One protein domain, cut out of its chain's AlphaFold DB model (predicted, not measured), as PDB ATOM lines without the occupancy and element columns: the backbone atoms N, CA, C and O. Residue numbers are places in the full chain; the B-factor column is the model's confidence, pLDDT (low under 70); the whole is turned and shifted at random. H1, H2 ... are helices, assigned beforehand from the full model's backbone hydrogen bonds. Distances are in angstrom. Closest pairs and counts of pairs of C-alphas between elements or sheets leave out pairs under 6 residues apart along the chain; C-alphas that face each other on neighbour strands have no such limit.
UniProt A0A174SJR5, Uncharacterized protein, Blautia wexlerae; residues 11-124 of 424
ATOM      1  N   ALA A  11     -11.064   8.857  -4.986       87.56
ATOM      2  CA  ALA A  11     -10.944  10.129  -4.282       87.56
ATOM      3  C   ALA A  11     -11.787  10.125  -2.998       87.56
ATOM      4  O   ALA A  11     -11.301  10.540  -1.951       87.56
ATOM      5  N   ASP A  12     -12.998   9.574  -3.062       87.50
ATOM      6  CA  ASP A  12     -13.913   9.498  -1.921       87.50
ATOM      7  C   ASP A  12     -13.397   8.504  -0.874       87.50
ATOM      8  O   ASP A  12     -13.436   8.791   0.316       87.50
ATOM      9  N   ARG A  13     -12.856   7.352  -1.309       87.75
ATOM     10  CA  ARG A  13     -12.186   6.394  -0.407       87.75
ATOM     11  C   ARG A  13     -10.980   7.020   0.284       87.75
ATOM     12  O   ARG A  13     -10.735   6.757   1.456       87.75
ATOM     13  N   TYR A  14     -10.213   7.830  -0.442       89.75
ATOM     14  CA  TYR A  14      -9.071   8.534   0.126       89.75
ATOM     15  C   TYR A  14      -9.506   9.614   1.129       89.75
ATOM     16  O   TYR A  14      -8.894   9.727   2.188       89.75
ATOM     17  N   GLU A  15     -10.577  10.359   0.842       90.06
ATOM     18  CA  GLU A  15     -11.166  11.330   1.774       90.06
ATOM     19  C   GLU A  15     -11.701  10.644   3.041       90.06
ATOM     20  O   GLU A  15     -11.377  11.074   4.146       90.06
ATOM     21  N   GLU A  16     -12.448   9.545   2.893       88.94
ATOM     22  CA  GLU A  16     -12.941   8.718   4.003       88.94
ATOM     23  C   GLU A  16     -11.789   8.205   4.870       88.94
ATOM     24  O   GLU A  16     -11.819   8.328   6.094       88.94
ATOM     25  N   GLN A  17     -10.747   7.669   4.234       85.94
ATOM     26  CA  GLN A  17      -9.563   7.196   4.933       85.94
ATOM     27  C   GLN A  17      -8.874   8.336   5.686       85.94
ATOM     28  O   GLN A  17      -8.522   8.172   6.852       85.94
ATOM     29  N   ALA A  18      -8.671   9.483   5.035       88.75
ATOM     30  CA  ALA A  18      -7.959  10.608   5.622       88.75
ATOM     31  C   ALA A  18      -8.750  11.286   6.749       88.75
ATOM     32  O   ALA A  18      -8.138  11.717   7.726       88.75
ATOM     33  N   CYS A  19     -10.077  11.370   6.638       88.81
ATOM     34  CA  CYS A  19     -10.946  12.108   7.556       88.81
ATOM     35  C   CYS A  19     -12.085  11.223   8.097       88.81
ATOM     36  O   CYS A  19     -13.259  11.521   7.863       88.81
ATOM     37  N   PRO A  20     -11.778  10.153   8.855       80.69
ATOM     38  CA  PRO A  20     -12.776   9.157   9.255       80.69
ATOM     39  C   PRO A  20     -13.854   9.713  10.200       80.69
ATOM     40  O   PRO A  20     -14.959   9.181  10.264       80.69
ATOM     41  N   ASN A  21     -13.560  10.799  10.921       83.06
ATOM     42  CA  ASN A  21     -14.506  11.451  11.832       83.06
ATOM     43  C   ASN A  21     -15.256  12.624  11.185       83.06
ATOM     44  O   ASN A  21     -16.057  13.276  11.856       83.06
ATOM     45  N   SER A  22     -15.005  12.905   9.903       87.69
ATOM     46  CA  SER A  22     -15.625  14.025   9.201       87.69
ATOM     47  C   SER A  22     -17.145  13.923   9.251       87.69
ATOM     48  O   SER A  22     -17.738  12.893   8.916       87.69
ATOM     49  N   GLU A  23     -17.791  15.025   9.621       88.00
ATOM     50  CA  GLU A  23     -19.250  15.123   9.611       88.00
ATOM     51  C   GLU A  23     -19.822  14.855   8.210       88.00
ATOM     52  O   GLU A  23     -20.852  14.198   8.063       88.00
ATOM     53  N   LEU A  24     -19.125  15.322   7.169       87.31
ATOM     54  CA  LEU A  24     -19.505  15.128   5.770       87.31
ATOM     55  C   LEU A  24     -19.464  13.653   5.376       87.31
ATOM     56  O   LEU A  24     -20.425  13.144   4.795       87.31
ATOM     57  N   ILE A  25     -18.367  12.966   5.702       89.12
ATOM     58  CA  ILE A  25     -18.197  11.544   5.395       89.12
ATOM     59  C   ILE A  25     -19.235  10.713   6.143       89.12
ATOM     60  O   ILE A  25     -19.947   9.925   5.518       89.12
ATOM     61  N   ASN A  26     -19.411  10.953   7.443       89.94
ATOM     62  CA  ASN A  26     -20.400  10.236   8.239       89.94
ATOM     63  C   ASN A  26     -21.836  10.480   7.739       89.94
ATOM     64  O   ASN A  26     -22.609   9.531   7.634       89.94
ATOM     65  N   LYS A  27     -22.188  11.705   7.318       89.56
ATOM     66  CA  LYS A  27     -23.481  11.982   6.665       89.56
ATOM     67  C   LYS A  27     -23.659  11.201   5.363       89.56
ATOM     68  O   LYS A  27     -24.720  10.620   5.146       89.56
ATOM     69  N   ARG A  28     -22.635  11.137   4.504       89.81
ATOM     70  CA  ARG A  28     -22.692  10.350   3.255       89.81
ATOM     71  C   ARG A  28     -22.839   8.846   3.530       89.81
ATOM     72  O   ARG A  28     -23.603   8.178   2.835       89.81
ATOM     73  N   ILE A  29     -22.141   8.314   4.538       91.38
ATOM     74  CA  ILE A  29     -22.264   6.908   4.961       91.38
ATOM     75  C   ILE A  29     -23.681   6.634   5.477       91.38
ATOM     76  O   ILE A  29     -24.315   5.688   5.006       91.38
ATOM     77  N   ALA A  30     -24.209   7.481   6.367       92.25
ATOM     78  CA  ALA A  30     -25.573   7.366   6.883       92.25
ATOM     79  C   ALA A  30     -26.603   7.359   5.743       92.25
ATOM     80  O   ALA A  30     -27.411   6.438   5.659       92.25
ATOM     81  N   GLN A  31     -26.493   8.289   4.786       91.25
ATOM     82  CA  GLN A  31     -27.351   8.320   3.596       91.25
ATOM     83  C   GLN A  31     -27.284   7.023   2.780       91.25
ATOM     84  O   GLN A  31     -28.318   6.519   2.348       91.25
ATOM     85  N   LYS A  32     -26.092   6.448   2.563       92.44
ATOM     86  CA  LYS A  32     -25.959   5.159   1.860       92.44
ATOM     87  C   LYS A  32     -26.622   4.013   2.628       92.44
ATOM     88  O   LYS A  32     -27.244   3.154   2.002       92.44
ATOM     89  N   ILE A  33     -26.502   3.994   3.958       93.00
ATOM     90  CA  ILE A  33     -27.165   3.000   4.814       93.00
ATOM     91  C   ILE A  33     -28.688   3.154   4.704       93.00
ATOM     92  O   ILE A  33     -29.362   2.171   4.408       93.00
ATOM     93  N   GLU A  34     -29.222   4.369   4.847       91.69
ATOM     94  CA  GLU A  34     -30.660   4.650   4.725       91.69
ATOM     95  C   GLU A  34     -31.210   4.288   3.351       91.69
ATOM     96  O   GLU A  34     -32.255   3.655   3.249       91.69
ATOM     97  N   GLN A  35     -30.487   4.613   2.278       90.06
ATOM     98  CA  GLN A  35     -30.861   4.194   0.929       90.06
ATOM     99  C   GLN A  35     -30.856   2.670   0.791       90.06
ATOM    100  O   GLN A  35     -31.710   2.109   0.104       90.06
ATOM    101  N   GLY A  36     -29.903   1.985   1.426       90.31
ATOM    102  CA  GLY A  36     -29.855   0.526   1.487       90.31
ATOM    103  C   GLY A  36     -31.075  -0.067   2.194       90.31
ATOM    104  O   GLY A  36     -31.691  -0.989   1.662       90.31
ATOM    105  N   ILE A  37     -31.450   0.503   3.341       89.31
ATOM    106  CA  ILE A  37     -32.635   0.132   4.127       89.31
ATOM    107  C   ILE A  37     -33.915   0.394   3.315       89.31
ATOM    108  O   ILE A  37     -34.730  -0.506   3.115       89.31
ATOM    109  N   GLY A  38     -34.051   1.597   2.756       86.62
ATOM    110  CA  GLY A  38     -35.225   2.038   2.002       86.62
ATOM    111  C   GLY A  38     -35.480   1.256   0.712       86.62
ATOM    112  O   GLY A  38     -36.610   1.200   0.243       86.62
ATOM    113  N   ARG A  39     -34.479   0.566   0.146       86.88
ATOM    114  CA  ARG A  39     -34.683  -0.319  -1.021       86.88
ATOM    115  C   ARG A  39     -35.613  -1.501  -0.742       86.88
ATOM    116  O   ARG A  39     -36.123  -2.083  -1.704       86.88
ATOM    117  N   GLY A  40     -35.798  -1.868   0.527       83.44
ATOM    118  CA  GLY A  40     -36.655  -2.976   0.947       83.44
ATOM    119  C   GLY A  40     -38.158  -2.682   0.892       83.44
ATOM    120  O   GLY A  40     -38.948  -3.621   0.935       83.44
ATOM    121  N   VAL A  41     -38.559  -1.413   0.761       81.81
ATOM    122  CA  VAL A  41     -39.962  -0.966   0.780       81.81
ATOM    123  C   VAL A  41     -40.199  -0.040  -0.417       81.81
ATOM    124  O   VAL A  41     -39.506   0.963  -0.558       81.81
ATOM    125  N   ARG A  42     -41.138  -0.371  -1.318       78.44
ATOM    126  CA  ARG A  42     -41.385   0.407  -2.555       78.44
ATOM    127  C   ARG A  42     -42.793   0.984  -2.658       78.44
ATOM    128  O   ARG A  42     -42.990   1.943  -3.400       78.44
ATOM    129  N   GLY A  43     -43.756   0.414  -1.943       78.38
ATOM    130  CA  GLY A  43     -45.122   0.920  -1.843       78.38
ATOM    131  C   GLY A  43     -45.609   0.998  -0.400       78.38
ATOM    132  O   GLY A  43     -45.043   0.384   0.496       78.38
ATOM    133  N   GLU A  44     -46.717   1.708  -0.184       75.44
ATOM    134  CA  GLU A  44     -47.318   1.941   1.145       75.44
ATOM    135  C   GLU A  44     -47.699   0.656   1.898       75.44
ATOM    136  O   GLU A  44     -47.866   0.660   3.115       75.44
ATOM    137  N   LYS A  45     -47.875  -0.456   1.175       81.12
ATOM    138  CA  LYS A  45     -48.231  -1.761   1.749       81.12
ATOM    139  C   LYS A  45     -47.046  -2.709   1.892       81.12
ATOM    140  O   LYS A  45     -47.246  -3.791   2.446       81.12
ATOM    141  N   ASP A  46     -45.872  -2.331   1.393       84.88
ATOM    142  CA  ASP A  46     -44.673  -3.157   1.477       84.88
ATOM    143  C   ASP A  46     -44.099  -3.105   2.891       84.88
ATOM    144  O   ASP A  46     -44.127  -2.084   3.573       84.88
ATOM    145  N   TYR A  47     -43.554  -4.230   3.330       85.94
ATOM    146  CA  TYR A  47     -42.851  -4.357   4.597       85.94
ATOM    147  C   TYR A  47     -41.749  -5.393   4.422       85.94
ATOM    148  O   TYR A  47     -41.893  -6.364   3.677       85.94
ATOM    149  N   CYS A  48     -40.629  -5.189   5.103       87.75
ATOM    150  CA  CYS A  48     -39.500  -6.100   5.036       87.75
ATOM    151  C   CYS A  48     -38.784  -6.145   6.384       87.75
ATOM    152  O   CYS A  48     -38.772  -5.163   7.123       87.75
ATOM    153  N   ALA A  49     -38.182  -7.292   6.693       85.50
ATOM    154  CA  ALA A  49     -37.259  -7.409   7.811       85.50
ATOM    155  C   ALA A  49     -35.838  -7.164   7.298       85.50
ATOM    156  O   ALA A  49     -35.400  -7.809   6.341       85.50
ATOM    157  N   ILE A  50     -35.107  -6.261   7.949       86.81
ATOM    158  CA  ILE A  50     -33.720  -5.946   7.606       86.81
ATOM    159  C   ILE A  50     -32.824  -6.445   8.730       86.81
ATOM    160  O   ILE A  50     -32.902  -5.989   9.865       86.81
ATOM    161  N   LEU A  51     -31.949  -7.392   8.399       86.56
ATOM    162  CA  LEU A  51     -30.973  -7.929   9.338       86.56
ATOM    163  C   LEU A  51     -29.657  -7.171   9.212       86.56
ATOM    164  O   LEU A  51     -29.021  -7.202   8.153       86.56
ATOM    165  N   ILE A  52     -29.240  -6.521  10.294       87.50
ATOM    166  CA  ILE A  52     -27.952  -5.837  10.413       87.50
ATOM    167  C   ILE A  52     -27.022  -6.719  11.246       87.50
ATOM    168  O   ILE A  52     -27.277  -6.941  12.426       87.50
ATOM    169  N   ILE A  53     -25.969  -7.254  10.625       85.62
ATOM    170  CA  ILE A  53     -25.070  -8.231  11.271       85.62
ATOM    171  C   ILE A  53     -23.597  -7.806  11.285       85.62
ATOM    172  O   ILE A  53     -22.827  -8.333  12.080       85.62
ATOM    173  N   GLY A  54     -23.195  -6.863  10.429       87.44
ATOM    174  CA  GLY A  54     -21.807  -6.397  10.358       87.44
ATOM    175  C   GLY A  54     -21.432  -5.536  11.557       87.44
ATOM    176  O   GLY A  54     -22.102  -4.539  11.808       87.44
ATOM    177  N   SER A  55     -20.354  -5.861  12.272       87.25
ATOM    178  CA  SER A  55     -19.972  -5.154  13.504       87.25
ATOM    179  C   SER A  55     -19.643  -3.675  13.285       87.25
ATOM    180  O   SER A  55     -20.098  -2.841  14.067       87.25
ATOM    181  N   GLU A  56     -18.948  -3.316  12.197       88.19
ATOM    182  CA  GLU A  56     -18.701  -1.906  11.841       88.19
ATOM    183  C   GLU A  56     -20.010  -1.147  11.565       88.19
ATOM    184  O   GLU A  56     -20.174  -0.015  12.018       88.19
ATOM    185  N   LEU A  57     -20.962  -1.788  10.877       91.12
ATOM    186  CA  LEU A  57     -22.272  -1.211  10.571       91.12
ATOM    187  C   LEU A  57     -23.126  -1.059  11.836       91.12
ATOM    188  O   LEU A  57     -23.695   0.003  12.066       91.12
ATOM    189  N   VAL A  58     -23.168  -2.085  12.690       89.19
ATOM    190  CA  VAL A  58     -23.850  -2.035  13.991       89.19
ATOM    191  C   VAL A  58     -23.263  -0.919  14.854       89.19
ATOM    192  O   VAL A  58     -24.018  -0.140  15.430       89.19
ATOM    193  N   ARG A  59     -21.930  -0.798  14.922       88.81
ATOM    194  CA  ARG A  59     -21.253   0.276  15.663       88.81
ATOM    195  C   ARG A  59     -21.644   1.654  15.128       88.81
ATOM    196  O   ARG A  59     -21.979   2.523  15.923       88.81
ATOM    197  N   PHE A  60     -21.645   1.835  13.807       90.69
ATOM    198  CA  PHE A  60     -22.031   3.092  13.161       90.69
ATOM    199  C   PHE A  60     -23.509   3.452  13.394       90.69
ATOM    200  O   PHE A  60     -23.854   4.608  13.596       90.69
ATOM    201  N   MET A  61     -24.411   2.470  13.377       90.25
ATOM    202  CA  MET A  61     -25.840   2.727  13.595       90.25
ATOM    203  C   MET A  61     -26.166   3.030  15.062       90.25
ATOM    204  O   MET A  61     -27.093   3.790  15.336       90.25
ATOM    205  N   ARG A  62     -25.413   2.446  16.004       86.50
ATOM    206  CA  ARG A  62     -25.692   2.538  17.446       86.50
ATOM    207  C   ARG A  62     -24.902   3.613  18.189       86.50
ATOM    208  O   ARG A  62     -25.358   4.043  19.240       86.50
ATOM    209  N   SER A  63     -23.723   4.011  17.713       84.88
ATOM    210  CA  SER A  63     -22.901   4.991  18.435       84.88
ATOM    211  C   SER A  63     -23.554   6.370  18.414       84.88
ATOM    212  O   SER A  63     -23.973   6.854  17.363       84.88
ATOM    213  N   ILE A  64     -23.560   7.044  19.565       80.44
ATOM    214  CA  ILE A  64     -24.130   8.388  19.736       80.44
ATOM    215  C   ILE A  64     -23.476   9.386  18.767       80.44
ATOM    216  O   ILE A  64     -24.138  10.265  18.209       80.44
ATOM    217  N   ALA A  65     -22.178   9.217  18.499       80.75
ATOM    218  CA  ALA A  65     -21.416  10.094  17.618       80.75
ATOM    219  C   ALA A  65     -21.888  10.057  16.153       80.75
ATOM    220  O   ALA A  65     -21.698  11.036  15.431       80.75
ATOM    221  N   THR A  66     -22.493   8.948  15.716       87.00
ATOM    222  CA  THR A  66     -22.849   8.689  14.308       87.00
ATOM    223  C   THR A  66     -24.350   8.530  14.085       87.00
ATOM    224  O   THR A  66     -24.852   8.953  13.044       87.00
ATOM    225  N   ASN A  67     -25.096   8.045  15.084       87.12
ATOM    226  CA  ASN A  67     -26.548   7.887  15.033       87.12
ATOM    227  C   ASN A  67     -27.273   9.206  14.686       87.12
ATOM    228  O   ASN A  67     -28.226   9.215  13.909       87.12
ATOM    229  N   LYS A  68     -26.748  10.346  15.155       87.25
ATOM    230  CA  LYS A  68     -27.268  11.694  14.861       87.25
ATOM    231  C   LYS A  68     -27.333  12.062  13.370       87.25
ATOM    232  O   LYS A  68     -27.996  13.032  13.019       87.25
ATOM    233  N   PHE A  69     -26.622  11.343  12.498       89.19
ATOM    234  CA  PHE A  69     -26.608  11.608  11.055       89.19
ATOM    235  C   PHE A  69     -27.736  10.922  10.286       89.19
ATOM    236  O   PHE A  69     -27.954  11.257   9.124       89.19
ATOM    237  N   PHE A  70     -28.439   9.983  10.915       90.81
ATOM    238  CA  PHE A  70     -29.635   9.371  10.350       90.81
ATOM    239  C   PHE A  70     -30.844  10.296  10.487       90.81
ATOM    240  O   PHE A  70     -30.900  11.121  11.401       90.81
ATOM    241  N   SER A  71     -31.825  10.135   9.602       89.56
ATOM    242  CA  SER A  71     -33.134  10.781   9.717       89.56
ATOM    243  C   SER A  71     -33.838  10.405  11.030       89.56
ATOM    244  O   SER A  71     -33.615   9.305  11.551       89.56
ATOM    245  N   PRO A  72     -34.720  11.272  11.565       90.00
ATOM    246  CA  PRO A  72     -35.509  10.955  12.757       90.00
ATOM    247  C   PRO A  72     -36.248   9.611  12.650       90.00
ATOM    248  O   PRO A  72     -36.279   8.845  13.609       90.00
ATOM    249  N   GLN A  73     -36.763   9.289  11.458       89.50
ATOM    250  CA  GLN A  73     -37.456   8.036  11.162       89.50
ATOM    251  C   GLN A  73     -36.531   6.826  11.285       89.50
ATOM    252  O   GLN A  73     -36.864   5.870  11.983       89.50
ATOM    253  N   THR A  74     -35.358   6.862  10.649       90.38
ATOM    254  CA  THR A  74     -34.402   5.752  10.742       90.38
ATOM    255  C   THR A  74     -33.882   5.588  12.168       90.38
ATOM    256  O   THR A  74     -33.762   4.457  12.629       90.38
ATOM    257  N   ARG A  75     -33.612   6.681  12.898       90.94
ATOM    258  CA  ARG A  75     -33.183   6.596  14.307       90.94
ATOM    259  C   ARG A  75     -34.229   5.889  15.162       90.94
ATOM    260  O   ARG A  75     -33.893   4.919  15.830       90.94
ATOM    261  N   LYS A  76     -35.502   6.276  15.038       90.62
ATOM    262  CA  LYS A  76     -36.588   5.629  15.781       90.62
ATOM    263  C   LYS A  76     -36.731   4.144  15.432       90.62
ATOM    264  O   LYS A  76     -36.924   3.320  16.318       90.62
ATOM    265  N   GLN A  77     -36.564   3.773  14.161       88.88
ATOM    266  CA  GLN A  77     -36.544   2.362  13.747       88.88
ATOM    267  C   GLN A  77     -35.364   1.578  14.341       88.88
ATOM    268  O   GLN A  77     -35.518   0.401  14.674       88.88
ATOM    269  N   ILE A  78     -34.193   2.208  14.471       88.75
ATOM    270  CA  ILE A  78     -33.033   1.617  15.145       88.75
ATOM    271  C   ILE A  78     -33.351   1.390  16.625       88.75
ATOM    272  O   ILE A  78     -33.088   0.294  17.119       88.75
ATOM    273  N   ASP A  79     -33.951   2.373  17.299       88.50
ATOM    274  CA  ASP A  79     -34.319   2.288  18.717       88.50
ATOM    275  C   ASP A  79     -35.303   1.138  18.970       88.50
ATOM    276  O   ASP A  79     -35.019   0.261  19.786       88.50
ATOM    277  N   ILE A  80     -36.377   1.053  18.173       86.25
ATOM    278  CA  ILE A  80     -37.331  -0.071  18.196       86.25
ATOM    279  C   ILE A  80     -36.593  -1.409  18.022       86.25
ATOM    280  O   ILE A  80     -36.827  -2.372  18.752       86.25
ATOM    281  N   GLY A  81     -35.664  -1.489  17.063       82.38
ATOM    282  CA  GLY A  81     -34.873  -2.697  16.824       82.38
ATOM    283  C   GLY A  81     -33.992  -3.103  18.012       82.38
ATOM    284  O   GLY A  81     -33.819  -4.299  18.264       82.38
ATOM    285  N   ILE A  82     -33.444  -2.131  18.747       82.12
ATOM    286  CA  ILE A  82     -32.638  -2.365  19.953       82.12
ATOM    287  C   ILE A  82     -33.526  -2.852  21.101       82.12
ATOM    288  O   ILE A  82     -33.200  -3.878  21.697       82.12
ATOM    289  N   GLU A  83     -34.656  -2.186  21.359       81.69
ATOM    290  CA  GLU A  83     -35.615  -2.577  22.406       81.69
ATOM    291  C   GLU A  83     -36.073  -4.025  22.224       81.69
ATOM    292  O   GLU A  83     -36.038  -4.833  23.153       81.69
ATOM    293  N   ILE A  84     -36.410  -4.395  20.989       76.44
ATOM    294  CA  ILE A  84     -36.803  -5.758  20.630       76.44
ATOM    295  C   ILE A  84     -35.677  -6.765  20.879       76.44
ATOM    296  O   ILE A  84     -35.911  -7.859  21.400       76.44
ATOM    297  N   ALA A  85     -34.445  -6.420  20.502       75.19
ATOM    298  CA  ALA A  85     -33.296  -7.289  20.715       75.19
ATOM    299  C   ALA A  85     -32.962  -7.469  22.205       75.19
ATOM    300  O   ALA A  85     -32.422  -8.512  22.579       75.19
ATOM    301  N   ASP A  86     -33.261  -6.481  23.046       75.75
ATOM    302  CA  ASP A  86     -33.048  -6.556  24.489       75.75
ATOM    303  C   ASP A  86     -34.159  -7.348  25.190       75.75
ATOM    304  O   ASP A  86     -33.832  -8.262  25.951       75.75
ATOM    305  N   MET A  87     -35.431  -7.155  24.816       70.81
ATOM    306  CA  MET A  87     -36.540  -8.029  25.240       70.81
ATOM    307  C   MET A  87     -36.243  -9.507  24.931       70.81
ATOM    308  O   MET A  87     -36.470 -10.393  25.754       70.81
ATOM    309  N   ALA A  88     -35.639  -9.780  23.770       68.62
ATOM    310  CA  ALA A  88     -35.244 -11.127  23.368       68.62
ATOM    311  C   ALA A  88     -34.130 -11.759  24.223       68.62
ATOM    312  O   ALA A  88     -34.010 -12.984  24.258       68.62
ATOM    313  N   LYS A  89     -33.281 -10.958  24.879       67.38
ATOM    314  CA  LYS A  89     -32.209 -11.456  25.764       67.38
ATOM    315  C   LYS A  89     -32.708 -11.749  27.175       67.38
ATOM    316  O   LYS A  89     -32.090 -12.555  27.874       67.38
ATOM    317  N   GLU A  90     -33.766 -11.070  27.610       66.62
ATOM    318  CA  GLU A  90     -34.374 -11.274  28.926       66.62
ATOM    319  C   GLU A  90     -35.133 -12.605  29.002       66.62
ATOM    320  O   GLU A  90     -35.152 -13.247  30.057       66.62
ATOM    321  N   ASP A  91     -35.653 -13.082  27.867       61.38
ATOM    322  CA  ASP A  91     -36.262 -14.403  27.750       61.38
ATOM    323  C   ASP A  91     -35.199 -15.517  27.684       61.38
ATOM    324  O   ASP A  91     -34.768 -15.986  26.630       61.38
ATOM    325  N   LYS A  92     -34.737 -15.953  28.863       60.38
ATOM    326  CA  LYS A  92     -33.685 -16.977  29.028       60.38
ATOM    327  C   LYS A  92     -34.100 -18.389  28.586       60.38
ATOM    328  O   LYS A  92     -33.296 -19.314  28.715       60.38
ATOM    329  N   THR A  93     -35.343 -18.590  28.150       61.81
ATOM    330  CA  THR A  93     -35.895 -19.923  27.871       61.81
ATOM    331  C   THR A  93     -35.652 -20.402  26.437       61.81
ATOM    332  O   THR A  93     -35.590 -21.611  26.202       61.81
ATOM    333  N   GLU A  94     -35.417 -19.488  25.488       63.50
ATOM    334  CA  GLU A  94     -35.159 -19.809  24.082       63.50
ATOM    335  C   GLU A  94     -33.777 -19.345  23.595       63.50
ATOM    336  O   GLU A  94     -33.153 -18.428  24.121       63.50
ATOM    337  N   SER A  95     -33.258 -19.987  22.541       75.50
ATOM    338  CA  SER A  95     -32.035 -19.509  21.885       75.50
ATOM    339  C   SER A  95     -32.287 -18.140  21.229       75.50
ATOM    340  O   SER A  95     -33.292 -18.031  20.521       75.50
ATOM    341  N   PRO A  96     -31.364 -17.160  21.295       72.56
ATOM    342  CA  PRO A  96     -31.566 -15.815  20.735       72.56
ATOM    343  C   PRO A  96     -32.012 -15.795  19.266       72.56
ATOM    344  O   PRO A  96     -32.827 -14.975  18.857       72.56
ATOM    345  N   ILE A  97     -31.528 -16.748  18.463       78.38
ATOM    346  CA  ILE A  97     -31.912 -16.863  17.052       78.38
ATOM    347  C   ILE A  97     -33.383 -17.254  16.857       78.38
ATOM    348  O   ILE A  97     -34.002 -16.825  15.889       78.38
ATOM    349  N   LYS A  98     -33.960 -18.045  17.769       80.81
ATOM    350  CA  LYS A  98     -35.385 -18.396  17.724       80.81
ATOM    351  C   LYS A  98     -36.252 -17.182  18.010       80.81
ATOM    352  O   LYS A  98     -37.237 -17.003  17.303       80.81
ATOM    353  N   VAL A  99     -35.836 -16.331  18.947       76.75
ATOM    354  CA  VAL A  99     -36.550 -15.090  19.251       76.75
ATOM    355  C   VAL A  99     -36.502 -14.126  18.064       76.75
ATOM    356  O   VAL A  99     -37.530 -13.629  17.622       76.75
ATOM    357  N   VAL A 100     -35.336 -13.944  17.436       77.94
ATOM    358  CA  VAL A 100     -35.243 -13.153  16.193       77.94
ATOM    359  C   VAL A 100     -36.152 -13.729  15.098       77.94
ATOM    360  O   VAL A 100     -36.873 -12.991  14.430       77.94
ATOM    361  N   LEU A 101     -36.169 -15.054  14.919       84.44
ATOM    362  CA  LEU A 101     -37.038 -15.709  13.936       84.44
ATOM    363  C   LEU A 101     -38.531 -15.575  14.268       84.44
ATOM    364  O   LEU A 101     -39.339 -15.499  13.342       84.44
ATOM    365  N   SER A 102     -38.920 -15.577  15.545       82.44
ATOM    366  CA  SER A 102     -40.317 -15.406  15.951       82.44
ATOM    367  C   SER A 102     -40.794 -13.979  15.687       82.44
ATOM    368  O   SER A 102     -41.864 -13.808  15.108       82.44
ATOM    369  N   LEU A 103     -39.963 -12.976  15.971       79.38
ATOM    370  CA  LEU A 103     -40.234 -11.567  15.676       79.38
ATOM    371  C   LEU A 103     -40.393 -11.312  14.175       79.38
ATOM    372  O   LEU A 103     -41.369 -10.703  13.739       79.38
ATOM    373  N   ILE A 104     -39.487 -11.859  13.356       85.25
ATOM    374  CA  ILE A 104     -39.610 -11.781  11.893       85.25
ATOM    375  C   ILE A 104     -40.931 -12.409  11.440       85.25
ATOM    376  O   ILE A 104     -41.614 -11.851  10.587       85.25
ATOM    377  N   LYS A 105     -41.332 -13.550  12.015       87.38
ATOM    378  CA  LYS A 105     -42.615 -14.185  11.684       87.38
ATOM    379  C   LYS A 105     -43.813 -13.327  12.090       87.38
ATOM    380  O   LYS A 105     -44.735 -13.222  11.289       87.38
ATOM    381  N   GLN A 106     -43.803 -12.711  13.271       83.12
ATOM    382  CA  GLN A 106     -44.874 -11.807  13.717       83.12
ATOM    383  C   GLN A 106     -45.026 -10.617  12.763       83.12
ATOM    384  O   GLN A 106     -46.130 -10.340  12.291       83.12
ATOM    385  N   MET A 107     -43.905  -9.993  12.380       84.19
ATOM    386  CA  MET A 107     -43.886  -8.928  11.375       84.19
ATOM    387  C   MET A 107     -44.433  -9.424  10.026       84.19
ATOM    388  O   MET A 107     -45.254  -8.753   9.401       84.19
ATOM    389  N   LEU A 108     -44.014 -10.613   9.576       85.06
ATOM    390  CA  LEU A 108     -44.419 -11.167   8.281       85.06
ATOM    391  C   LEU A 108     -45.907 -11.542   8.210       85.06
ATOM    392  O   LEU A 108     -46.524 -11.368   7.158       85.06
ATOM    393  N   VAL A 109     -46.474 -12.032   9.316       89.81
ATOM    394  CA  VAL A 109     -47.897 -12.397   9.454       89.81
ATOM    395  C   VAL A 109     -48.779 -11.169   9.718       89.81
ATOM    396  O   VAL A 109     -50.001 -11.279   9.672       89.81
ATOM    397  N   ARG A 110     -48.176  -9.983   9.887       83.75
ATOM    398  CA  ARG A 110     -48.866  -8.718  10.175       83.75
ATOM    399  C   ARG A 110     -49.691  -8.786  11.455       83.75
ATOM    400  O   ARG A 110     -50.854  -8.389  11.461       83.75
ATOM    401  N   ASP A 111     -49.076  -9.292  12.518       89.12
ATOM    402  CA  ASP A 111     -49.678  -9.279  13.846       89.12
ATOM    403  C   ASP A 111     -50.199  -7.870  14.206       89.12
ATOM    404  O   ASP A 111     -49.510  -6.867  13.986       89.12
ATOM    405  N   GLU A 112     -51.441  -7.779  14.690       88.44
ATOM    406  CA  GLU A 112     -52.084  -6.485  14.968       88.44
ATOM    407  C   GLU A 112     -51.427  -5.768  16.151       88.44
ATOM    408  O   GLU A 112     -51.234  -4.556  16.083       88.44
ATOM    409  N   GLY A 113     -50.971  -6.506  17.170       86.50
ATOM    410  CA  GLY A 113     -50.239  -5.926  18.295       86.50
ATOM    411  C   GLY A 113     -48.904  -5.324  17.854       86.50
ATOM    412  O   GLY A 113     -48.564  -4.210  18.247       86.50
ATOM    413  N   TRP A 114     -48.180  -6.010  16.962       83.50
ATOM    414  CA  TRP A 114     -46.963  -5.465  16.350       83.50
ATOM    415  C   TRP A 114     -47.228  -4.167  15.572       83.50
ATOM    416  O   TRP A 114     -46.460  -3.211  15.682       83.50
ATOM    417  N   LYS A 115     -48.311  -4.115  14.787       86.88
ATOM    418  CA  LYS A 115     -48.673  -2.918  14.012       86.88
ATOM    419  C   LYS A 115     -49.022  -1.735  14.908       86.88
ATOM    420  O   LYS A 115     -48.586  -0.627  14.612       86.88
ATOM    421  N   GLU A 116     -49.804  -1.970  15.960       88.75
ATOM    422  CA  GLU A 116     -50.189  -0.936  16.924       88.75
ATOM    423  C   GLU A 116     -48.964  -0.372  17.648       88.75
ATOM    424  O   GLU A 116     -48.787   0.843  17.657       88.75
ATOM    425  N   TYR A 117     -48.080  -1.239  18.157       87.88
ATOM    426  CA  TYR A 117     -46.832  -0.822  18.805       87.88
ATOM    427  C   TYR A 117     -45.919  -0.039  17.852       87.88
ATOM    428  O   TYR A 117     -45.453   1.049  18.181       87.88
ATOM    429  N   TYR A 118     -45.692  -0.549  16.638       87.19
ATOM    430  CA  TYR A 118     -44.844   0.144  15.668       87.19
ATOM    431  C   TYR A 118     -45.410   1.522  15.298       87.19
ATOM    432  O   TYR A 118     -44.660   2.492  15.223       87.19
ATOM    433  N   ALA A 119     -46.726   1.627  15.084       88.75
ATOM    434  CA  ALA A 119     -47.376   2.900  14.783       88.75
ATOM    435  C   ALA A 119     -47.262   3.884  15.956       88.75
ATOM    436  O   ALA A 119     -46.851   5.022  15.741       88.75
ATOM    437  N   SER A 120     -47.536   3.438  17.189       91.38
ATOM    438  CA  SER A 120     -47.449   4.308  18.367       91.38
ATOM    439  C   SER A 120     -46.042   4.847  18.589       91.38
ATOM    440  O   SER A 120     -45.892   6.010  18.945       91.38
ATOM    441  N   GLU A 121     -45.018   4.025  18.349       90.19
ATOM    442  CA  GLU A 121     -43.623   4.444  18.460       90.19
ATOM    443  C   GLU A 121     -43.227   5.423  17.346       90.19
ATOM    444  O   GLU A 121     -42.564   6.426  17.601       90.19
ATOM    445  N   MET A 122     -43.640   5.185  16.101       88.69
ATOM    446  CA  MET A 122     -43.317   6.089  14.989       88.69
ATOM    447  C   MET A 122     -44.039   7.441  15.093       88.69
ATOM    448  O   MET A 122     -43.476   8.461  14.694       88.69
ATOM    449  N   ASP A 123     -45.236   7.484  15.680       90.56
ATOM    450  CA  ASP A 123     -45.993   8.724  15.898       90.56
ATOM    451  C   ASP A 123     -45.346   9.654  16.946       90.56
ATOM    452  O   ASP A 123     -45.717  10.825  17.044       90.56
ATOM    453  N   THR A 124     -44.344   9.189  17.709       91.00
ATOM    454  CA  THR A 124     -43.605  10.040  18.661       91.00
ATOM    455  C   THR A 124     -42.507  10.882  18.008       91.00
ATOM    456  O   THR A 124     -41.812  11.623  18.707       91.00
TER     457      THR A 124
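What this domain is: This is residues 11 to 124 of the 424 residues of an uncharacterized protein of Blautia wexlerae (UniProt A0A174SJR5). The longest helix, H5, forms one side of a loose triangle of three helices: H6 folds back from its last turns, and H7 returns from the far end of H6 to the first half of H5. On the other side of H5, H2, H3 and the short H4 make a looser group, with H1 at the far tip beyond the first residues of H2. The printed part has 114 residues with seven named helices, H1 to H7 in order along the chain, and no named strand; the class is all helix. The whole is only just loose, close to compact, with a radius of gyration of the C-alphas of 16.1 A and spans of 47 by 35 by 23 A.

Where its parts are: H5, residues 72 to 90, is 27.5 A long, from C-alpha 72 at (-35.509, 10.955, 12.757) to C-alpha 90 at (-34.374, -11.274, 28.926). H6, residues 96 to 109, is 20.1 A long, and H7, residues 112 to 122, is 15.3 A long, ending with C-alpha 122 at (-43.317, 6.089, 14.989). H2, residues 23 to 38, is 22.0 A long. The shorter helices are H1, residues 11 to 18, 10.4 A, beginning with C-alpha 11 at (-10.944, 10.129, -4.282); H3, residues 55 to 62, 10.4 A; and H4, residues 64 to 67, 5.3 A.

How they stand to each other: H5 touches H6 with residues 85 to 89 alone, opposite ways at a steep tilt of 51 degrees; the closest C-alphas are those of Ala 88 and Val 99, 5.9 A apart. H5 touches H7 with residues 73 to 80 alone, opposite ways at a steep tilt of 49 degrees, the C-alphas of Lys 76 and Met 122 being closest at 6.8 A. H6 and H7 are close but not clearly touching, about perpendicular at 84 degrees, with the closest C-alphas, those of Met 107 and Trp 114, 6.8 A apart. H3 and H5 are close but not clearly touching, with the C-alphas of Met 61 and Ile 78 closest at 7.4 A. H2 and H5 are also close but not clearly touching, at Glu 34 and Thr 74, whose C-alphas are closest at 7.2 A. H3 and H4 only just touch, and only at the corner, with 3 pairs of C-alphas within 8 A, those of Met 61 and Asn 67 closest at 5.4 A. H2 and H3 are near each other. H1 is close to H2 but not clearly touching, with the C-alphas of Glu 16 and Ile 25 closest at 6.1 A, and is apart from H5. In H1, H2, H3, H5, H6 and H7 every O i to N i+4 pair is within hydrogen-bond range; H4 is too short for such a pair, and its one O i to N i+3 pair is not within range.

The domain as a whole: The C-alphas farthest apart, those of Ala 11 and Thr 93, are 50.6 A apart. The printed part has no cut. The link from H2 to H3, residues 39 to 54, is long; the other links are tight. The mean pLDDT of the printed part is 84.8, and residues 88 to 94, of which 88 to 90 belong to H5, are under 70.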